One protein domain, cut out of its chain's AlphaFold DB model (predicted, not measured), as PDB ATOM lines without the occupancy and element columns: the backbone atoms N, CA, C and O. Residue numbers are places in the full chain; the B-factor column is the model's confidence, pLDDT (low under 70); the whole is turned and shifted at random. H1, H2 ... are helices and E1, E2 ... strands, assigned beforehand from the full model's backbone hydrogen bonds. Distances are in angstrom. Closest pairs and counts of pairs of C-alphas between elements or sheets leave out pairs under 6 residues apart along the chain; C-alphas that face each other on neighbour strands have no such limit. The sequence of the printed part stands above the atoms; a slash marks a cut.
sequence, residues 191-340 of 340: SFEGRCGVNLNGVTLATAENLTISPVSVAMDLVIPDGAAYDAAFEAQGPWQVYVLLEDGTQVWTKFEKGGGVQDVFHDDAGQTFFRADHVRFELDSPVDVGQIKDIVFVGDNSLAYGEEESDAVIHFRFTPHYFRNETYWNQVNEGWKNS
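AT A GLANCE: This is residues 191 to 340 of the 340 residues of an uncharacterized protein of Flavonifractor sp. An112 (UniProt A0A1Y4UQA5). A small, uneven barrel of seven strands, not fully closed, forms the body: neighbour by neighbour it runs from E1 through E2, E3, E7, E5 and E4 to E8, with E1 and E8 coming near each other only at one place. E6 pairs with residues 273 to 277 of E7 in a hairpin, whose turn reaches out beyond one end of the barrel; H1 lies across that same end, while the small helices H3 and H4 sit at the other end and H2 begins a long loop at the side. The printed part has 150 residues, with eight named strands and four named helices: along the chain E1 to E3 come first, then H1, then E4 to E8, and H2 to H4 last; the strands make one branched sheet, in which each neighbour pair is antiparallel. The class is mixed, helices and strands. The whole is compact, with a radius of gyration of the C-alphas of 15.7 A and spans of 51 by 35 by 27 A.

IN THESE COORDINATES: E1 is residues 193 to 200, 20.6 A from first to last C-alpha, and begins with C-alpha 193 at (-2.846, 51.329, 32.600); it bends by 54 degrees at residue 197. E2, residues 204 to 213, is 22.9 A long and bends by 76 degrees at residue 210. E3 is residues 217 to 224, 21.4 A. E4 is residues 242 to 246 and E5 residues 251 to 258, 21.6 A. E6 is residues 264 to 267. E7, residues 273 to 284, is the longest strand at 32.6 A, from C-alpha 273 at (21.103, 43.953, 34.177). E8 is residues 293 to 298. H1, residues 227 to 237, is 15.0 A long; H2 is residues 303 to 306, H3 residues 327 to 333, and H4 residues 335 to 338, ending with C-alpha 338 at (-21.020, 47.600, 36.978).

HOW THE PARTS SIT: The branched sheet is strongly twisted, and E7 has three neighbours: E3 on one side, E5 beside residues 280 to 284 and E6 beside residues 273 to 277 on the other side. N 222 of E3 and O 278 of E7 are 2.8 A apart, N 257 of E5 and O 281 of E7 2.8 A, and N 274 of E7 and O 266 of E6 2.9 A. E1, E2 and E3 form a meander, each strand the antiparallel neighbour of the one before: N 198 and O 206 are 2.9 A apart, and N 209 and O 221 are 2.9 A apart. Beside E4, E5 lies on one side, with N 244 and O 252 2.8 A apart, and E8 on the other side, with N 245 and O 295 2.8 A apart. The closest C-alphas of the edge strands E1 and E8 are those of Leu 200 and Phe 298, 6.2 A apart. H1 is on the sheet at a height of 9.3 A, over E2 and, only just, E3, with 3 of its C-alphas falling on E3; it runs across the strands, at 72 degrees to E2 on the local plane. H2 is on the sheet; its closest C-alpha pair with E1 is Ala 305 and Gly 197, 5.8 A. H3 is not on the sheet, and H4 only grazes it with residues 335 to 337. H3 and H4 touch only at the corner, with the C-alphas of Asn 331 and Lys 338 closest at 5.8 A. Every O i to N i+4 pair is within hydrogen-bond range in H1 and H3; H2 and H4 are too short for one.

THE WHOLE: The C-alphas farthest apart are those of Ala 270 and Asn 339, 51.7 A. The printed part has no cut and ends at the chain's last residue, 340. The long link is H2 to H3, residues 307 to 326, in which residues 324 to 325 pair antiparallel with residues 193 to 194 of E1. The mean pLDDT of the printed part is 84.7; residues 259 to 263 and 302 to 316 are under 70.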
ATOM      1  N   SER A 191      -7.148  48.188  26.328       94.19
ATOM      2  CA  SER A 191      -5.851  48.327  26.999       94.19
ATOM      3  C   SER A 191      -6.003  48.977  28.373       94.19
ATOM      4  O   SER A 191      -6.893  49.805  28.591       94.19
ATOM      5  N   PHE A 192      -5.133  48.614  29.310       94.44
ATOM      6  CA  PHE A 192      -5.202  49.040  30.703       94.44
ATOM      7  C   PHE A 192      -3.885  49.648  31.166       94.44
ATOM      8  O   PHE A 192      -2.812  49.072  30.992       94.44
ATOM      9  N   GLU A 193      -3.980  50.777  31.865       92.31
ATOM     10  CA  GLU A 193      -2.846  51.329  32.600       92.31
ATOM     11  C   GLU A 193      -2.720  50.665  33.969       92.31
ATOM     12  O   GLU A 193      -3.706  50.488  34.681       92.31
ATOM     13  N   GLY A 194      -1.499  50.404  34.416       89.56
ATOM     14  CA  GLY A 194      -1.244  49.919  35.765       89.56
ATOM     15  C   GLY A 194      -0.473  48.616  35.768       89.56
ATOM     16  O   GLY A 194       0.100  48.216  34.759       89.56
ATOM     17  N   ARG A 195      -0.375  48.016  36.953       90.12
ATOM     18  CA  ARG A 195       0.511  46.880  37.177       90.12
ATOM     19  C   ARG A 195       0.087  46.027  38.349       90.12
ATOM     20  O   ARG A 195      -0.472  46.523  39.331       90.12
ATOM     21  N   CYS A 196       0.444  44.756  38.270       87.50
ATOM     22  CA  CYS A 196       0.079  43.754  39.252       87.50
ATOM     23  C   CYS A 196       1.201  42.719  39.388       87.50
ATOM     24  O   CYS A 196       1.736  42.248  38.387       87.50
ATOM     25  N   GLY A 197       1.582  42.381  40.621       86.94
ATOM     26  CA  GLY A 197       2.535  41.297  40.864       86.94
ATOM     27  C   GLY A 197       1.905  39.946  40.530       86.94
ATOM     28  O   GLY A 197       0.752  39.706  40.877       86.94
ATOM     29  N   VAL A 198       2.662  39.070  39.873       87.12
ATOM     30  CA  VAL A 198       2.233  37.717  39.497       87.12
ATOM     31  C   VAL A 198       3.291  36.693  39.882       87.12
ATOM     32  O   VAL A 198       4.490  36.965  39.809       87.12
ATOM     33  N   ASN A 199       2.844  35.504  40.272       84.62
ATOM     34  CA  ASN A 199       3.686  34.338  40.493       84.62
ATOM     35  C   ASN A 199       3.393  33.283  39.418       84.62
ATOM     36  O   ASN A 199       2.456  32.492  39.535       84.62
ATOM     37  N   LEU A 200       4.190  33.284  38.351       86.88
ATOM     38  CA  LEU A 200       3.982  32.441  37.173       86.88
ATOM     39  C   LEU A 200       4.233  30.973  37.534       86.88
ATOM     40  O   LEU A 200       5.314  30.618  38.016       86.88
ATOM     41  N   ASN A 201       3.214  30.131  37.342       84.19
ATOM     42  CA  ASN A 201       3.185  28.716  37.737       84.19
ATOM     43  C   ASN A 201       3.540  28.481  39.223       84.19
ATOM     44  O   ASN A 201       3.885  27.370  39.617       84.19
ATOM     45  N   GLY A 202       3.462  29.516  40.070       80.00
ATOM     46  CA  GLY A 202       3.838  29.451  41.483       80.00
ATOM     47  C   GLY A 202       5.349  29.464  41.763       80.00
ATOM     48  O   GLY A 202       5.741  29.293  42.919       80.00
ATOM     49  N   VAL A 203       6.198  29.642  40.743       83.31
ATOM     50  CA  VAL A 203       7.651  29.408  40.850       83.31
ATOM     51  C   VAL A 203       8.533  30.593  40.487       83.31
ATOM     52  O   VAL A 203       9.699  30.606  40.881       83.31
ATOM     53  N   THR A 204       8.013  31.581  39.761       87.38
ATOM     54  CA  THR A 204       8.777  32.779  39.409       87.38
ATOM     55  C   THR A 204       7.920  34.031  39.535       87.38
ATOM     56  O   THR A 204       6.807  34.102  39.017       87.38
ATOM     57  N   LEU A 205       8.456  35.042  40.218       86.75
ATOM     58  CA  LEU A 205       7.793  36.330  40.380       86.75
ATOM     59  C   LEU A 205       8.052  37.220  39.163       86.75
ATOM     60  O   LEU A 205       9.187  37.335  38.697       86.75
ATOM     61  N   ALA A 206       7.007  37.896  38.703       89.12
ATOM     62  CA  ALA A 206       7.077  38.973  37.725       89.12
ATOM     63  C   ALA A 206       6.063  40.069  38.091       89.12
ATOM     64  O   ALA A 206       5.258  39.922  39.012       89.12
ATOM     65  N   THR A 207       6.110  41.194  37.387       90.12
ATOM     66  CA  THR A 207       5.040  42.197  37.417       90.12
ATOM     67  C   THR A 207       4.425  42.281  36.032       90.12
ATOM     68  O   THR A 207       5.142  42.539  35.075       90.12
ATOM     69  N   ALA A 208       3.118  42.058  35.935       90.94
ATOM     70  CA  ALA A 208       2.356  42.268  34.714       90.94
ATOM     71  C   ALA A 208       1.972  43.748  34.596       90.94
ATOM     72  O   ALA A 208       1.426  44.313  35.548       90.94
ATOM     73  N   GLU A 209       2.234  44.354  33.444       90.69
ATOM     74  CA  GLU A 209       1.825  45.715  33.077       90.69
ATOM     75  C   GLU A 209       1.440  45.789  31.593       90.69
ATOM     76  O   GLU A 209       1.537  44.793  30.881       90.69
ATOM     77  N   ASN A 210       0.938  46.941  31.132       88.94
ATOM     78  CA  ASN A 210       0.492  47.144  29.743       88.94
ATOM     79  C   ASN A 210      -0.499  46.072  29.249       88.94
ATOM     80  O   ASN A 210      -0.469  45.644  28.097       88.94
ATOM     81  N   LEU A 211      -1.385  45.634  30.147       93.44
ATOM     82  CA  LEU A 211      -2.388  44.615  29.863       93.44
ATOM     83  C   LEU A 211      -3.319  45.082  28.739       93.44
ATOM     84  O   LEU A 211      -3.887  46.171  28.817       93.44
ATOM     85  N   THR A 212      -3.528  44.226  27.748       94.06
ATOM     86  CA  THR A 212      -4.550  44.370  26.713       94.06
ATOM     87  C   THR A 212      -5.351  43.077  26.618       94.06
ATOM     88  O   THR A 212      -4.797  41.985  26.731       94.06
ATOM     89  N   ILE A 213      -6.663  43.204  26.456       95.62
ATOM     90  CA  ILE A 213      -7.586  42.082  26.283       95.62
ATOM     91  C   ILE A 213      -8.379  42.269  24.997       95.62
ATOM     92  O   ILE A 213      -8.748  43.392  24.641       95.62
ATOM     93  N   SER A 214      -8.702  41.153  24.364       95.62
ATOM     94  CA  SER A 214      -9.649  41.059  23.264       95.62
ATOM     95  C   SER A 214     -10.458  39.773  23.393       95.62
ATOM     96  O   SER A 214     -10.177  38.946  24.269       95.62
ATOM     97  N   PRO A 215     -11.442  39.549  22.508       96.00
ATOM     98  CA  PRO A 215     -12.175  38.298  22.496       96.00
ATOM     99  C   PRO A 215     -11.287  37.074  22.290       96.00
ATOM    100  O   PRO A 215     -11.686  36.006  22.721       96.00
ATOM    101  N   VAL A 216     -10.111  37.189  21.663       96.12
ATOM    102  CA  VAL A 216      -9.271  36.035  21.283       96.12
ATOM    103  C   VAL A 216      -7.901  36.010  21.946       96.12
ATOM    104  O   VAL A 216      -7.160  35.043  21.766       96.12
ATOM    105  N   SER A 217      -7.517  37.043  22.695       95.62
ATOM    106  CA  SER A 217      -6.218  37.053  23.357       95.62
ATOM    107  C   SER A 217      -6.138  37.949  24.586       95.62
ATOM    108  O   SER A 217      -6.950  38.843  24.820       95.62
ATOM    109  N   VAL A 218      -5.099  37.695  25.376       94.69
ATOM    110  CA  VAL A 218      -4.612  38.583  26.428       94.69
ATOM    111  C   VAL A 218      -3.134  38.849  26.162       94.69
ATOM    112  O   VAL A 218      -2.359  37.905  26.035       94.69
ATOM    113  N   ALA A 219      -2.725  40.110  26.101       93.25
ATOM    114  CA  ALA A 219      -1.329  40.508  25.932       93.25
ATOM    115  C   ALA A 219      -0.882  41.427  27.068       93.25
ATOM    116  O   ALA A 219      -1.703  42.114  27.675       93.25
ATOM    117  N   MET A 220       0.404  41.401  27.406       91.69
ATOM    118  CA  MET A 220       0.980  42.222  28.473       91.69
ATOM    119  C   MET A 220       2.503  42.205  28.433       91.69
ATOM    120  O   MET A 220       3.112  41.310  27.846       91.69
ATOM    121  N   ASP A 221       3.109  43.113  29.186       90.06
ATOM    122  CA  ASP A 221       4.529  43.061  29.498       90.06
ATOM    123  C   ASP A 221       4.747  42.403  30.861       90.06
ATOM    124  O   ASP A 221       4.121  42.760  31.864       90.06
ATOM    125  N   LEU A 222       5.665  41.439  30.904       90.88
ATOM    126  CA  LEU A 222       6.166  40.848  32.137       90.88
ATOM    127  C   LEU A 222       7.492  41.508  32.504       90.88
ATOM    128  O   LEU A 222       8.531  41.234  31.902       90.88
ATOM    129  N   VAL A 223       7.471  42.343  33.540       90.94
ATOM    130  CA  VAL A 223       8.674  42.903  34.158       90.94
ATOM    131  C   VAL A 223       9.300  41.844  35.063       90.94
ATOM    132  O   VAL A 223       8.723  41.428  36.073       90.94
ATOM    133  N   ILE A 224      10.497  41.415  34.686       90.00
ATOM    134  CA  ILE A 224      11.242  40.283  35.230       90.00
ATOM    135  C   ILE A 224      12.475  40.814  35.980       90.00
ATOM    136  O   ILE A 224      13.422  41.297  35.351       90.00
ATOM    137  N   PRO A 225      12.506  40.720  37.323       84.25
ATOM    138  CA  PRO A 225      13.639  41.195  38.121       84.25
ATOM    139  C   PRO A 225      14.921  40.372  37.923       84.25
ATOM    140  O   PRO A 225      16.019  40.919  37.962       84.25
ATOM    141  N   ASP A 226      14.786  39.059  37.710       86.56
ATOM    142  CA  ASP A 226      15.900  38.134  37.469       86.56
ATOM    143  C   ASP A 226      15.621  37.299  36.212       86.56
ATOM    144  O   ASP A 226      14.896  36.304  36.242       86.56
ATOM    145  N   GLY A 227      16.198  37.732  35.087       86.62
ATOM    146  CA  GLY A 227      16.010  37.075  33.792       86.62
ATOM    147  C   GLY A 227      16.560  35.648  33.746       86.62
ATOM    148  O   GLY A 227      15.958  34.789  33.111       86.62
ATOM    149  N   ALA A 228      17.662  35.366  34.450       87.31
ATOM    150  CA  ALA A 228      18.264  34.033  34.450       87.31
ATOM    151  C   ALA A 228      17.409  33.038  35.247       87.31
ATOM    152  O   ALA A 228      17.219  31.901  34.813       87.31
ATOM    153  N   ALA A 229      16.867  33.470  36.389       88.62
ATOM    154  CA  ALA A 229      15.918  32.669  37.155       88.62
ATOM    155  C   ALA A 229      14.622  32.426  36.367       88.62
ATOM    156  O   ALA A 229      14.131  31.297  36.348       88.62
ATOM    157  N   TYR A 230      14.109  33.447  35.677       90.00
ATOM    158  CA  TYR A 230      12.934  33.314  34.818       90.00
ATOM    159  C   TYR A 230      13.163  32.319  33.677       90.00
ATOM    160  O   TYR A 230      12.342  31.426  33.481       90.00
ATOM    161  N   ASP A 231      14.280  32.424  32.950       90.38
ATOM    162  CA  ASP A 231      14.567  31.534  31.820       90.38
ATOM    163  C   ASP A 231      14.741  30.079  32.291       90.38
ATOM    164  O   ASP A 231      14.195  29.163  31.675       90.38
ATOM    165  N   ALA A 232      15.408  29.861  33.431       92.62
ATOM    166  CA  ALA A 232      15.533  28.535  34.038       92.62
ATOM    167  C   ALA A 232      14.179  27.968  34.506       92.62
ATOM    168  O   ALA A 232      13.914  26.774  34.351       92.62
ATOM    169  N   ALA A 233      13.307  28.810  35.070       91.31
ATOM    170  CA  ALA A 233      11.958  28.405  35.451       91.31
ATOM    171  C   ALA A 233      11.103  28.071  34.218       91.31
ATOM    172  O   ALA A 233      10.366  27.085  34.242       91.31
ATOM    173  N   PHE A 234      11.230  28.846  33.136       91.50
ATOM    174  CA  PHE A 234      10.500  28.621  31.889       91.50
ATOM    175  C   PHE A 234      10.938  27.319  31.217       91.50
ATOM    176  O   PHE A 234      10.095  26.547  30.777       91.50
ATOM    177  N   GLU A 235      12.238  27.023  31.192       93.69
ATOM    178  CA  GLU A 235      12.748  25.747  30.677       93.69
ATOM    179  C   GLU A 235      12.226  24.551  31.491       93.69
ATOM    180  O   GLU A 235      11.898  23.506  30.932       93.69
ATOM    181  N   ALA A 236      12.128  24.697  32.815       93.75
ATOM    182  CA  ALA A 236      11.720  23.609  33.696       93.75
ATOM    183  C   ALA A 236      10.200  23.373  33.739       93.75
ATOM    184  O   ALA A 236       9.770  22.239  33.948       93.75
ATOM    185  N   GLN A 237       9.397  24.437  33.647       89.31
ATOM    186  CA  GLN A 237       7.964  24.415  33.988       89.31
ATOM    187  C   GLN A 237       7.086  25.243  33.047       89.31
ATOM    188  O   GLN A 237       5.879  25.339  33.274       89.31
ATOM    189  N   GLY A 238       7.673  25.868  32.029       87.38
ATOM    190  CA  GLY A 238       6.928  26.556  30.987       87.38
ATOM    191  C   GLY A 238       6.233  25.575  30.027       87.38
ATOM    192  O   GLY A 238       6.500  24.369  30.056       87.38
ATOM    193  N   PRO A 239       5.362  26.079  29.137       90.19
ATOM    194  CA  PRO A 239       4.908  27.470  29.057       90.19
ATOM    195  C   PRO A 239       4.089  27.915  30.282       90.19
ATOM    196  O   PRO A 239       3.555  27.092  31.028       90.19
ATOM    197  N   TRP A 240       4.003  29.229  30.507       89.50
ATOM    198  CA  TRP A 240       3.185  29.786  31.588       89.50
ATOM    199  C   TRP A 240       1.707  29.517  31.347       89.50
ATOM    200  O   TRP A 240       1.212  29.718  30.239       89.50
ATOM    201  N   GLN A 241       1.016  29.065  32.391       88.12
ATOM    202  CA  GLN A 241      -0.389  28.698  32.308       88.12
ATOM    203  C   GLN A 241      -1.265  29.845  32.806       88.12
ATOM    204  O   GLN A 241      -1.163  30.275  33.959       88.12
ATOM    205  N   VAL A 242      -2.137  30.320  31.921       90.88
ATOM    206  CA  VAL A 242      -3.116  31.372  32.193       90.88
ATOM    207  C   VAL A 242      -4.481  30.902  31.697       90.88
ATOM    208  O   VAL A 242      -4.575  30.141  30.734       90.88
ATOM    209  N   TYR A 243      -5.543  31.339  32.364       93.81
ATOM    210  CA  TYR A 243      -6.904  31.224  31.851       93.81
ATOM    211  C   TYR A 243      -7.711  32.478  32.181       93.81
ATOM    212  O   TYR A 243      -7.469  33.148  33.185       93.81
ATOM    213  N   VAL A 244      -8.698  32.783  31.350       95.75
ATOM    214  CA  VAL A 244      -9.715  33.802  31.616       95.75
ATOM    215  C   VAL A 244     -10.876  33.140  32.359       95.75
ATOM    216  O   VAL A 244     -11.406  32.121  31.913       95.75
ATOM    217  N   LEU A 245     -11.252  33.692  33.513       94.62
ATOM    218  CA  LEU A 245     -12.425  33.277  34.280       94.62
ATOM    219  C   LEU A 245     -13.595  34.194  33.930       94.62
ATOM    220  O   LEU A 245     -13.501  35.404  34.131       94.62
ATOM    221  N   LEU A 246     -14.700  33.623  33.463       95.38
ATOM    222  CA  LEU A 246     -15.931  34.361  33.192       95.38
ATOM    223  C   LEU A 246     -16.845  34.412  34.429       95.38
ATOM    224  O   LEU A 246     -16.701  33.620  35.367       95.38
ATOM    225  N   GLU A 247     -17.799  35.345  34.441       93.75
ATOM    226  CA  GLU A 247     -18.763  35.537  35.538       93.75
ATOM    227  C   GLU A 247     -19.619  34.293  35.825       93.75
ATOM    228  O   GLU A 247     -19.956  34.009  36.978       93.75
ATOM    229  N   ASP A 248     -19.918  33.494  34.799       93.50
ATOM    230  CA  ASP A 248     -20.650  32.230  34.935       93.50
ATOM    231  C   ASP A 248     -19.798  31.076  35.508       93.50
ATOM    232  O   ASP A 248     -20.318  29.993  35.791       93.50
ATOM    233  N   GLY A 249     -18.500  31.317  35.731       93.69
ATOM    234  CA  GLY A 249     -17.528  30.350  36.233       93.69
ATOM    235  C   GLY A 249     -16.794  29.556  35.149       93.69
ATOM    236  O   GLY A 249     -15.951  28.725  35.496       93.69
ATOM    237  N   THR A 250     -17.079  29.797  33.867       95.62
ATOM    238  CA  THR A 250     -16.365  29.186  32.742       95.62
ATOM    239  C   THR A 250     -14.896  29.609  32.749       95.62
ATOM    240  O   THR A 250     -14.569  30.770  32.992       95.62
ATOM    241  N   GLN A 251     -14.004  28.652  32.489       95.94
ATOM    242  CA  GLN A 251     -12.570  28.890  32.329       95.94
ATOM    243  C   GLN A 251     -12.200  28.712  30.863       95.94
ATOM    244  O   GLN A 251     -12.372  27.619  30.321       95.94
ATOM    245  N   VAL A 252     -11.672  29.764  30.249       97.19
ATOM    246  CA  VAL A 252     -11.122  29.716  28.893       97.19
ATOM    247  C   VAL A 252      -9.609  29.738  29.002       97.19
ATOM    248  O   VAL A 252      -9.017  30.733  29.423       97.19
ATOM    249  N   TRP A 253      -8.994  28.597  28.707       96.44
ATOM    250  CA  TRP A 253      -7.550  28.422  28.786       96.44
ATOM    251  C   TRP A 253      -6.843  29.129  27.640       96.44
ATOM    252  O   TRP A 253      -7.460  29.497  26.637       96.44
ATOM    253  N   THR A 254      -5.550  29.366  27.841       95.00
ATOM    254  CA  THR A 254      -4.733  30.073  26.869       95.00
ATOM    255  C   THR A 254      -3.519  29.271  26.431       95.00
ATOM    256  O   THR A 254      -2.957  28.456  27.172       95.00
ATOM    257  N   LYS A 255      -3.066  29.569  25.219       93.44
ATOM    258  CA  LYS A 255      -1.790  29.141  24.674       93.44
ATOM    259  C   LYS A 255      -0.800  30.297  24.749       93.44
ATOM    260  O   LYS A 255      -1.020  31.373  24.197       93.44
ATOM    261  N   PHE A 256       0.316  30.060  25.429       91.00
ATOM    262  CA  PHE A 256       1.398  31.031  25.544       91.00
ATOM    263  C   PHE A 256       2.128  31.216  24.211       91.00
ATOM    264  O   PHE A 256       2.697  30.272  23.658       91.00
ATOM    265  N   GLU A 257       2.185  32.459  23.757       85.81
ATOM    266  CA  GLU A 257       3.024  32.929  22.668       85.81
ATOM    267  C   GLU A 257       4.073  33.876  23.247       85.81
ATOM    268  O   GLU A 257       3.780  35.000  23.666       85.81
ATOM    269  N   LYS A 258       5.333  33.433  23.257       72.62
ATOM    270  CA  LYS A 258       6.429  34.358  23.535       72.62
ATOM    271  C   LYS A 258       6.529  35.310  22.349       72.62
ATOM    272  O   LYS A 258       6.827  34.857  21.244       72.62
ATOM    273  N   GLY A 259       6.280  36.599  22.574       64.19
ATOM    274  CA  GLY A 259       6.506  37.611  21.553       64.19
ATOM    275  C   GLY A 259       7.955  37.549  21.065       64.19
ATOM    276  O   GLY A 259       8.880  37.346  21.856       64.19
ATOM    277  N   GLY A 260       8.156  37.707  19.755       52.41
ATOM    278  CA  GLY A 260       9.481  37.978  19.183       52.41
ATOM    279  C   GLY A 260       9.963  39.410  19.455       52.41
ATOM    280  O   GLY A 260      11.113  39.730  19.155       52.41
ATOM    281  N   GLY A 261       9.080  40.238  20.027       52.91
ATOM    282  CA  GLY A 261       9.269  41.648  20.326       52.91
ATOM    283  C   GLY A 261      10.373  41.959  21.337       52.91
ATOM    284  O   GLY A 261      10.961  41.089  21.981       52.91
ATOM    285  N   VAL A 262      10.676  43.253  21.411       52.56
ATOM    286  CA  VAL A 262      11.845  43.846  22.067       52.56
ATOM    287  C   VAL A 262      11.980  43.363  23.513       52.56
ATOM    288  O   VAL A 262      11.210  43.744  24.385       52.56
ATOM    289  N   GLN A 263      13.009  42.557  23.780       65.06
ATOM    290  CA  GLN A 263      13.496  42.360  25.140       65.06
ATOM    291  C   GLN A 263      14.140  43.664  25.595       65.06
ATOM    292  O   GLN A 263      15.285  43.955  25.235       65.06
ATOM    293  N   ASP A 264      13.418  44.451  26.382       71.50
ATOM    294  CA  ASP A 264      14.009  45.630  26.987       71.50
ATOM    295  C   ASP A 264      14.831  45.190  28.199       71.50
ATOM    296  O   ASP A 264      14.311  44.765  29.233       71.50
ATOM    297  N   VAL A 265      16.154  45.248  28.046       76.62
ATOM    298  CA  VAL A 265      17.117  44.927  29.098       76.62
ATOM    299  C   VAL A 265      17.653  46.227  29.673       76.62
ATOM    300  O   VAL A 265      18.299  47.017  28.982       76.62
ATOM    301  N   PHE A 266      17.419  46.437  30.963       75.62
ATOM    302  CA  PHE A 266      17.852  47.642  31.650       75.62
ATOM    303  C   PHE A 266      19.102  47.351  32.473       75.62
ATOM    304  O   PHE A 266      19.135  46.405  33.263       75.62
ATOM    305  N   HIS A 267      20.132  48.175  32.284       82.19
ATOM    306  CA  HIS A 267      21.427  48.048  32.947       82.19
ATOM    307  C   HIS A 267      21.651  49.174  33.957       82.19
ATOM    308  O   HIS A 267      21.264  50.317  33.709       82.19
ATOM    309  N   ASP A 268      22.278  48.857  35.085       79.44
ATOM    310  CA  ASP A 268      22.741  49.851  36.047       79.44
ATOM    311  C   ASP A 268      24.004  50.577  35.545       79.44
ATOM    312  O   ASP A 268      24.552  50.270  34.482       79.44
ATOM    313  N   ASP A 269      24.506  51.536  36.331       82.25
ATOM    314  CA  ASP A 269      25.716  52.305  35.997       82.25
ATOM    315  C   ASP A 269      26.980  51.428  35.845       82.25
ATOM    316  O   ASP A 269      27.974  51.869  35.262       82.25
ATOM    317  N   ALA A 270      26.969  50.194  36.366       83.62
ATOM    318  CA  ALA A 270      28.046  49.215  36.231       83.62
ATOM    319  C   ALA A 270      27.862  48.276  35.020       83.62
ATOM    320  O   ALA A 270      28.734  47.443  34.755       83.62
ATOM    321  N   GLY A 271      26.767  48.420  34.266       79.44
ATOM    322  CA  GLY A 271      26.412  47.576  33.127       79.44
ATOM    323  C   GLY A 271      25.713  46.268  33.515       79.44
ATOM    324  O   GLY A 271      25.482  45.423  32.648       79.44
ATOM    325  N   GLN A 272      25.372  46.068  34.790       77.81
ATOM    326  CA  GLN A 272      24.664  44.879  35.252       77.81
ATOM    327  C   GLN A 272      23.166  45.020  34.968       77.81
ATOM    328  O   GLN A 272      22.560  46.040  35.284       77.81
ATOM    329  N   THR A 273      22.557  43.990  34.378       75.81
ATOM    330  CA  THR A 273      21.103  43.953  34.177       75.81
ATOM    331  C   THR A 273      20.384  43.971  35.525       75.81
ATOM    332  O   THR A 273      20.683  43.134  36.377       75.81
ATOM    333  N   PHE A 274      19.438  44.893  35.707       73.44
ATOM    334  CA  PHE A 274      18.659  45.011  36.946       73.44
ATOM    335  C   PHE A 274      17.160  44.720  36.777       73.44
ATOM    336  O   PHE A 274      16.514  44.395  37.769       73.44
ATOM    337  N   PHE A 275      16.615  44.777  35.555       78.50
ATOM    338  CA  PHE A 275      15.394  44.055  35.167       78.50
ATOM    339  C   PHE A 275      15.308  43.894  33.639       78.50
ATOM    340  O   PHE A 275      15.994  44.593  32.885       78.50
ATOM    341  N   ARG A 276      14.470  42.953  33.199       86.00
ATOM    342  CA  ARG A 276      14.086  42.702  31.802       86.00
ATOM    343  C   ARG A 276      12.574  42.881  31.663       86.00
ATOM    344  O   ARG A 276      11.865  42.563  32.612       86.00
ATOM    345  N   ALA A 277      12.079  43.356  30.529       86.12
ATOM    346  CA  ALA A 277      10.659  43.278  30.192       86.12
ATOM    347  C   ALA A 277      10.474  42.369  28.971       86.12
ATOM    348  O   ALA A 277      11.111  42.588  27.940       86.12
ATOM    349  N   ASP A 278       9.637  41.341  29.118       87.94
ATOM    350  CA  ASP A 278       9.243  40.452  28.025       87.94
ATOM    351  C   ASP A 278       7.786  40.754  27.655       87.94
ATOM    352  O   ASP A 278       6.896  40.573  28.489       87.94
ATOM    353  N   HIS A 279       7.538  41.156  26.408       88.75
ATOM    354  CA  HIS A 279       6.183  41.232  25.871       88.75
ATOM    355  C   HIS A 279       5.661  39.820  25.572       88.75
ATOM    356  O   HIS A 279       6.313  39.030  24.874       88.75
ATOM    357  N   VAL A 280       4.501  39.472  26.125       89.38
ATOM    358  CA  VAL A 280       3.897  38.144  25.990       89.38
ATOM    359  C   VAL A 280       2.449  38.244  25.545       89.38
ATOM    360  O   VAL A 280       1.700  39.110  25.997       89.38
ATOM    361  N   ARG A 281       2.044  37.285  24.713       92.19
ATOM    362  CA  ARG A 281       0.663  37.111  24.281       92.19
ATOM    363  C   ARG A 281       0.165  35.732  24.692       92.19
ATOM    364  O   ARG A 281       0.896  34.745  24.672       92.19
ATOM    365  N   PHE A 282      -1.095  35.668  25.069       93.50
ATOM    366  CA  PHE A 282      -1.817  34.458  25.411       93.50
ATOM    367  C   PHE A 282      -3.015  34.360  24.470       93.50
ATOM    368  O   PHE A 282      -3.962  35.133  24.597       93.50
ATOM    369  N   GLU A 283      -2.955  33.451  23.501       95.31
ATOM    370  CA  GLU A 283      -4.078  33.157  22.604       95.31
ATOM    371  C   GLU A 283      -5.138  32.366  23.374       95.31
ATOM    372  O   GLU A 283      -4.794  31.411  24.065       95.31
ATOM    373  N   LEU A 284      -6.405  32.769  23.302       97.06
ATOM    374  CA  LEU A 284      -7.502  32.072  23.970       97.06
ATOM    375  C   LEU A 284      -7.932  30.856  23.146       97.06
ATOM    376  O   LEU A 284      -8.070  30.952  21.930       97.06
ATOM    377  N   ASP A 285      -8.221  29.740  23.818       96.88
ATOM    378  CA  ASP A 285      -8.722  28.519  23.168       96.88
ATOM    379  C   ASP A 285     -10.068  28.735  22.454       96.88
ATOM    380  O   ASP A 285     -10.433  27.967  21.566       96.88
ATOM    381  N   SER A 286     -10.822  29.762  22.858       96.88
ATOM    382  CA  SER A 286     -12.046  30.191  22.187       96.88
ATOM    383  C   SER A 286     -12.357  31.667  22.441       96.88
ATOM    384  O   SER A 286     -11.998  32.157  23.516       96.88
ATOM    385  N   PRO A 287     -13.092  32.352  21.540       96.69
ATOM    386  CA  PRO A 287     -13.562  33.702  21.775       96.69
ATOM    387  C   PRO A 287     -14.328  33.854  23.091       96.69
ATOM    388  O   PRO A 287     -15.059  32.944  23.494       96.69
ATOM    389  N   VAL A 288     -14.176  35.010  23.733       96.81
ATOM    390  CA  VAL A 288     -14.913  35.386  24.943       96.81
ATOM    391  C   VAL A 288     -15.619  36.724  24.788       96.81
ATOM    392  O   VAL A 288     -15.161  37.622  24.083       96.81
ATOM    393  N   ASP A 289     -16.718  36.885  25.520       95.88
ATOM    394  CA  ASP A 289     -17.270  38.202  25.812       95.88
ATOM    395  C   ASP A 289     -16.382  38.870  26.869       95.88
ATOM    396  O   ASP A 289     -16.376  38.483  28.042       95.88
ATOM    397  N   VAL A 290     -15.617  39.877  26.449       95.75
ATOM    398  CA  VAL A 290     -14.696  40.605  27.328       95.75
ATOM    399  C   VAL A 290     -15.415  41.333  28.468       95.75
ATOM    400  O   VAL A 290     -14.802  41.586  29.508       95.75
ATOM    401  N   GLY A 291     -16.710  41.639  28.331       96.06
ATOM    402  CA  GLY A 291     -17.544  42.213  29.387       96.06
ATOM    403  C   GLY A 291     -17.926  41.219  30.486       96.06
ATOM    404  O   GLY A 291     -18.240  41.640  31.601       96.06
ATOM    405  N   GLN A 292     -17.832  39.914  30.210       96.12
ATOM    406  CA  GLN A 292     -18.080  38.831  31.172       96.12
ATOM    407  C   GLN A 292     -16.816  38.379  31.908       96.12
ATOM    408  O   GLN A 292     -16.880  37.436  32.698       96.12
ATOM    409  N   ILE A 293     -15.659  38.996  31.651       95.56
ATOM    410  CA  ILE A 293     -14.416  38.620  32.328       95.56
ATOM    411  C   ILE A 293     -14.516  39.002  33.801       95.56
ATOM    412  O   ILE A 293     -14.565  40.176  34.166       95.56
ATOM    413  N   LYS A 294     -14.488  37.978  34.646       92.50
ATOM    414  CA  LYS A 294     -14.402  38.109  36.093       92.50
ATOM    415  C   LYS A 294     -12.957  38.265  36.549       92.50
ATOM    416  O   LYS A 294     -12.684  39.055  37.448       92.50
ATOM    417  N   ASP A 295     -12.044  37.485  35.969       91.62
ATOM    418  CA  ASP A 295     -10.622  37.542  36.307       91.62
ATOM    419  C   ASP A 295      -9.720  36.971  35.201       91.62
ATOM    420  O   ASP A 295     -10.170  36.183  34.367       91.62
ATOM    421  N   ILE A 296      -8.430  37.310  35.236       92.06
ATOM    422  CA  ILE A 296      -7.380  36.668  34.428       92.06
ATOM    423  C   ILE A 296      -6.469  35.913  35.386       92.06
ATOM    424  O   ILE A 296      -5.727  36.503  36.160       92.06
ATOM    425  N   VAL A 297      -6.514  34.590  35.365       88.75
ATOM    426  CA  VAL A 297      -5.868  33.784  36.395       88.75
ATOM    427  C   VAL A 297      -4.548  33.225  35.896       88.75
ATOM    428  O   VAL A 297      -4.508  32.386  35.000       88.75
ATOM    429  N   PHE A 298      -3.468  33.633  36.557       86.50
ATOM    430  CA  PHE A 298      -2.176  32.961  36.486       86.50
ATOM    431  C   PHE A 298      -2.196  31.752  37.411       86.50
ATOM    432  O   PHE A 298      -2.477  31.887  38.605       86.50
ATOM    433  N   VAL A 299      -1.903  30.571  36.868       82.62
ATOM    434  CA  VAL A 299      -1.831  29.348  37.670       82.62
ATOM    435  C   VAL A 299      -0.664  29.463  38.649       82.62
ATOM    436  O   VAL A 299       0.443  29.825  38.262       82.62
ATOM    437  N   GLY A 300      -0.907  29.143  39.918       74.88
ATOM    438  CA  GLY A 300       0.093  29.231  40.979       74.88
ATOM    439  C   GLY A 300      -0.432  29.933  42.225       74.88
ATOM    440  O   GLY A 300      -1.491  30.557  42.210       74.88
ATOM    441  N   ASP A 301       0.315  29.816  43.322       70.50
ATOM    442  CA  ASP A 301       0.016  30.546  44.551       70.50
ATOM    443  C   ASP A 301       0.587  31.973  44.481       70.50
ATOM    444  O   ASP A 301       1.801  32.175  44.572       70.50
ATOM    445  N   ASN A 302      -0.286  32.973  44.330       69.50
ATOM    446  CA  ASN A 302       0.109  34.383  44.334       69.50
ATOM    447  C   ASN A 302       0.217  34.985  45.754       69.50
ATOM    448  O   ASN A 302       0.492  36.181  45.871       69.50
ATOM    449  N   SER A 303       0.062  34.203  46.837       64.75
ATOM    450  CA  SER A 303       0.232  34.665  48.234       64.75
ATOM    451  C   SER A 303       1.571  35.371  48.464       64.75
ATOM    452  O   SER A 303       1.638  36.434  49.091       64.75
ATOM    453  N   LEU A 304       2.631  34.824  47.863       60.25
ATOM    454  CA  LEU A 304       4.001  35.324  47.952       60.25
ATOM    455  C   LEU A 304       4.161  36.743  47.393       60.25
ATOM    456  O   LEU A 304       5.032  37.477  47.857       60.25
ATOM    457  N   ALA A 305       3.328  37.150  46.428       59.06
ATOM    458  CA  ALA A 305       3.394  38.483  45.833       59.06
ATOM    459  C   ALA A 305       2.819  39.575  46.754       59.06
ATOM    460  O   ALA A 305       3.232  40.733  46.660       59.06
ATOM    461  N   TYR A 306       1.898  39.222  47.658       59.31
ATOM    462  CA  TYR A 306       1.161  40.188  48.486       59.31
ATOM    463  C   TYR A 306       1.449  40.088  49.987       59.31
ATOM    464  O   TYR A 306       0.966  40.921  50.754       59.31
ATOM    465  N   GLY A 307       2.262  39.118  50.418       55.25
ATOM    466  CA  GLY A 307       2.637  38.959  51.824       55.25
ATOM    467  C   GLY A 307       1.456  38.606  52.736       55.25
ATOM    468  O   GLY A 307       1.493  38.927  53.925       55.25
ATOM    469  N   GLU A 308       0.407  37.990  52.184       56.75
ATOM    470  CA  GLU A 308      -0.757  37.518  52.938       56.75
ATOM    471  C   GLU A 308      -0.439  36.125  53.536       56.75
ATOM    472  O   GLU A 308      -0.022  35.219  52.814       56.75
ATOM    473  N   GLU A 309      -0.581  35.957  54.861       49.88
ATOM    474  CA  GLU A 309      -0.458  34.646  55.526       49.88
ATOM    475  C   GLU A 309      -1.642  33.750  55.135       49.88
ATOM    476  O   GLU A 309      -2.786  34.206  55.142       49.88
ATOM    477  N   GLU A 310      -1.342  32.485  54.811       50.44
ATOM    478  CA  GLU A 310      -2.274  31.423  54.412       50.44
ATOM    479  C   GLU A 310      -3.681  31.575  55.020       50.44
ATOM    480  O   GLU A 310      -3.916  31.374  56.214       50.44
ATOM    481  N   SER A 311      -4.657  31.841  54.159       44.62
ATOM    482  CA  SER A 311      -6.007  31.328  54.351       44.62
ATOM    483  C   SER A 311      -6.358  30.565  53.083       44.62
ATOM    484  O   SER A 311      -5.872  30.943  52.022       44.62
ATOM    485  N   ASP A 312      -7.151  29.500  53.189       44.59
ATOM    486  CA  ASP A 312      -7.518  28.534  52.135       44.59
ATOM    487  C   ASP A 312      -8.203  29.125  50.865       44.59
ATOM    488  O   ASP A 312      -8.932  28.433  50.153       44.59
ATOM    489  N   ALA A 313      -8.031  30.414  50.578       45.97
ATOM    490  CA  ALA A 313      -8.443  31.091  49.366       45.97
ATOM    491  C   ALA A 313      -7.376  30.919  48.277       45.97
ATOM    492  O   ALA A 313      -6.207  31.238  48.470       45.97
ATOM    493  N   VAL A 314      -7.796  30.464  47.099       48.19
ATOM    494  CA  VAL A 314      -6.995  30.598  45.879       48.19
ATOM    495  C   VAL A 314      -6.713  32.092  45.681       48.19
ATOM    496  O   VAL A 314      -7.640  32.878  45.486       48.19
ATOM    497  N   ILE A 315      -5.448  32.503  45.795       52.19
ATOM    498  CA  ILE A 315      -5.051  33.897  45.576       52.19
ATOM    499  C   ILE A 315      -4.843  34.081  44.078       52.19
ATOM    500  O   ILE A 315      -3.801  33.743  43.516       52.19
ATOM    501  N   HIS A 316      -5.892  34.579  43.433       60.66
ATOM    502  CA  HIS A 316      -5.877  34.964  42.031       60.66
ATOM    503  C   HIS A 316      -5.108  36.282  41.851       60.66
ATOM    504  O   HIS A 316      -5.105  37.146  42.735       60.66
ATOM    505  N   PHE A 317      -4.475  36.444  40.689       70.62
ATOM    506  CA  PHE A 317      -4.200  37.772  40.137       70.62
ATOM    507  C   PHE A 317      -5.485  38.586  40.213       70.62
ATOM    508  O   PHE A 317      -6.511  38.087  39.799       70.62
ATOM    509  N   ARG A 318      -5.475  39.791  40.790       72.88
ATOM    510  CA  ARG A 318      -6.714  40.569  40.946       72.88
ATOM    511  C   ARG A 318      -6.901  41.500  39.752       72.88
ATOM    512  O   ARG A 318      -6.509  42.670  39.833       72.88
ATOM    513  N   PHE A 319      -7.526  41.022  38.674       87.38
ATOM    514  CA  PHE A 319      -7.953  41.886  37.571       87.38
ATOM    515  C   PHE A 319      -9.070  42.830  38.043       87.38
ATOM    516  O   PHE A 319     -10.246  42.488  38.084       87.38
ATOM    517  N   THR A 320      -8.687  44.023  38.496       89.00
ATOM    518  CA  THR A 320      -9.601  44.986  39.126       89.00
ATOM    519  C   THR A 320      -9.182  46.418  38.790       89.00
ATOM    520  O   THR A 320      -7.992  46.657  38.543       89.00
ATOM    521  N   PRO A 321     -10.090  47.410  38.901       89.50
ATOM    522  CA  PRO A 321      -9.775  48.820  38.646       89.50
ATOM    523  C   PRO A 321      -8.687  49.405  39.553       89.50
ATOM    524  O   PRO A 321      -8.139  50.470  39.263       89.50
ATOM    525  N   HIS A 322      -8.368  48.736  40.666       88.81
ATOM    526  CA  HIS A 322      -7.281  49.154  41.544       88.81
ATOM    527  C   HIS A 322      -5.902  48.953  40.900       88.81
ATOM    528  O   HIS A 322      -5.044  49.830  41.023       88.81
ATOM    529  N   TYR A 323      -5.706  47.820  40.219       89.19
ATOM    530  CA  TYR A 323      -4.428  47.439  39.613       89.19
ATOM    531  C   TYR A 323      -4.356  47.774  38.122       89.19
ATOM    532  O   TYR A 323      -3.282  48.139  37.651       89.19
ATOM    533  N   PHE A 324      -5.487  47.712  37.414       93.62
ATOM    534  CA  PHE A 324      -5.589  47.946  35.974       93.62
ATOM    535  C   PHE A 324      -6.694  48.949  35.684       93.62
ATOM    536  O   PHE A 324      -7.865  48.684  35.919       93.62
ATOM    537  N   ARG A 325      -6.345  50.121  35.173       93.75
ATOM    538  CA  ARG A 325      -7.254  51.239  34.942       93.75
ATOM    539  C   ARG A 325      -7.634  51.312  33.474       93.75
ATOM    540  O   ARG A 325      -6.791  51.532  32.615       93.75
ATOM    541  N   ASN A 326      -8.931  51.201  33.229       96.06
ATOM    542  CA  ASN A 326      -9.592  51.631  32.008       96.06
ATOM    543  C   ASN A 326     -11.010  52.062  32.408       96.06
ATOM    544  O   ASN A 326     -11.852  51.228  32.741       96.06
ATOM    545  N   GLU A 327     -11.255  53.372  32.483       94.00
ATOM    546  CA  GLU A 327     -12.524  53.895  33.008       94.00
ATOM    547  C   GLU A 327     -13.725  53.477  32.158       94.00
ATOM    548  O   GLU A 327     -14.800  53.229  32.705       94.00
ATOM    549  N   THR A 328     -13.554  53.384  30.838       95.00
ATOM    550  CA  THR A 328     -14.611  52.928  29.931       95.00
ATOM    551  C   THR A 328     -14.944  51.471  30.204       95.00
ATOM    552  O   THR A 328     -16.106  51.157  30.456       95.00
ATOM    553  N   TYR A 329     -13.935  50.599  30.239       96.50
ATOM    554  CA  TYR A 329     -14.131  49.174  30.474       96.50
ATOM    555  C   TYR A 329     -14.846  48.918  31.805       96.50
ATOM    556  O   TYR A 329     -15.923  48.325  31.828       96.50
ATOM    557  N   TRP A 330     -14.316  49.441  32.914       95.44
ATOM    558  CA  TRP A 330     -14.889  49.159  34.231       95.44
ATOM    559  C   TRP A 330     -16.285  49.752  34.417       95.44
ATOM    560  O   TRP A 330     -17.142  49.112  35.013       95.44
ATOM    561  N   ASN A 331     -16.554  50.957  33.906       93.94
ATOM    562  CA  ASN A 331     -17.841  51.613  34.156       93.94
ATOM    563  C   ASN A 331     -18.924  51.274  33.122       93.94
ATOM    564  O   ASN A 331     -20.104  51.511  33.386       93.94
ATOM    565  N   GLN A 332     -18.554  50.782  31.936       94.56
ATOM    566  CA  GLN A 332     -19.486  50.625  30.812       94.56
ATOM    567  C   GLN A 332     -19.527  49.210  30.239       94.56
ATOM    568  O   GLN A 332     -20.588  48.815  29.755       94.56
ATOM    569  N   VAL A 333     -18.457  48.430  30.383       95.75
ATOM    570  CA  VAL A 333     -18.301  47.127  29.723       95.75
ATOM    571  C   VAL A 333     -18.418  45.988  30.733       95.75
ATOM    572  O   VAL A 333     -19.360  45.211  30.642       95.75
ATOM    573  N   ASN A 334     -17.548  45.944  31.748       95.81
ATOM    574  CA  ASN A 334     -17.478  44.839  32.706       95.81
ATOM    575  C   ASN A 334     -18.771  44.693  33.528       95.81
ATOM    576  O   ASN A 334     -19.106  45.550  34.350       95.81
ATOM    577  N   GLU A 335     -19.513  43.609  33.310       90.75
ATOM    578  CA  GLU A 335     -20.843  43.434  33.894       90.75
ATOM    579  C   GLU A 335     -20.812  43.140  35.393       90.75
ATOM    580  O   GLU A 335     -21.663  43.653  36.127       90.75
ATOM    581  N   GLY A 336     -19.835  42.359  35.856       86.62
ATOM    582  CA  GLY A 336     -19.661  42.060  37.276       86.62
ATOM    583  C   GLY A 336     -19.435  43.332  38.086       86.62
ATOM    584  O   GLY A 336     -20.161  43.601  39.046       86.62
ATOM    585  N   TRP A 337     -18.496  44.169  37.638       87.31
ATOM    586  CA  TRP A 337     -18.132  45.415  38.309       87.31
ATOM    587  C   TRP A 337     -19.229  46.482  38.252       87.31
ATOM    588  O   TRP A 337     -19.496  47.169  39.238       87.31
ATOM    589  N   LYS A 338     -19.911  46.634  37.112       83.56
ATOM    590  CA  LYS A 338     -21.020  47.600  36.978       83.56
ATOM    591  C   LYS A 338     -22.156  47.342  37.964       83.56
ATOM    592  O   LYS A 338     -22.883  48.273  38.314       83.56
ATOM    593  N   ASN A 339     -22.330  46.086  38.362       76.62
ATOM    594  CA  ASN A 339     -23.431  45.632  39.201       76.62
ATOM    595  C   ASN A 339     -23.055  45.480  40.689       76.62
ATOM    596  O   ASN A 339     -23.922  45.087  41.476       76.62
ATOM    597  N   SER A 340     -21.806  45.784  41.075       72.69
ATOM    598  CA  SER A 340     -21.294  45.676  42.451       72.69
ATOM    599  C   SER A 340     -21.184  47.032  43.158       72.69
ATOM    600  O   SER A 340     -22.202  47.478  43.734       72.69
TER     601      SER A 340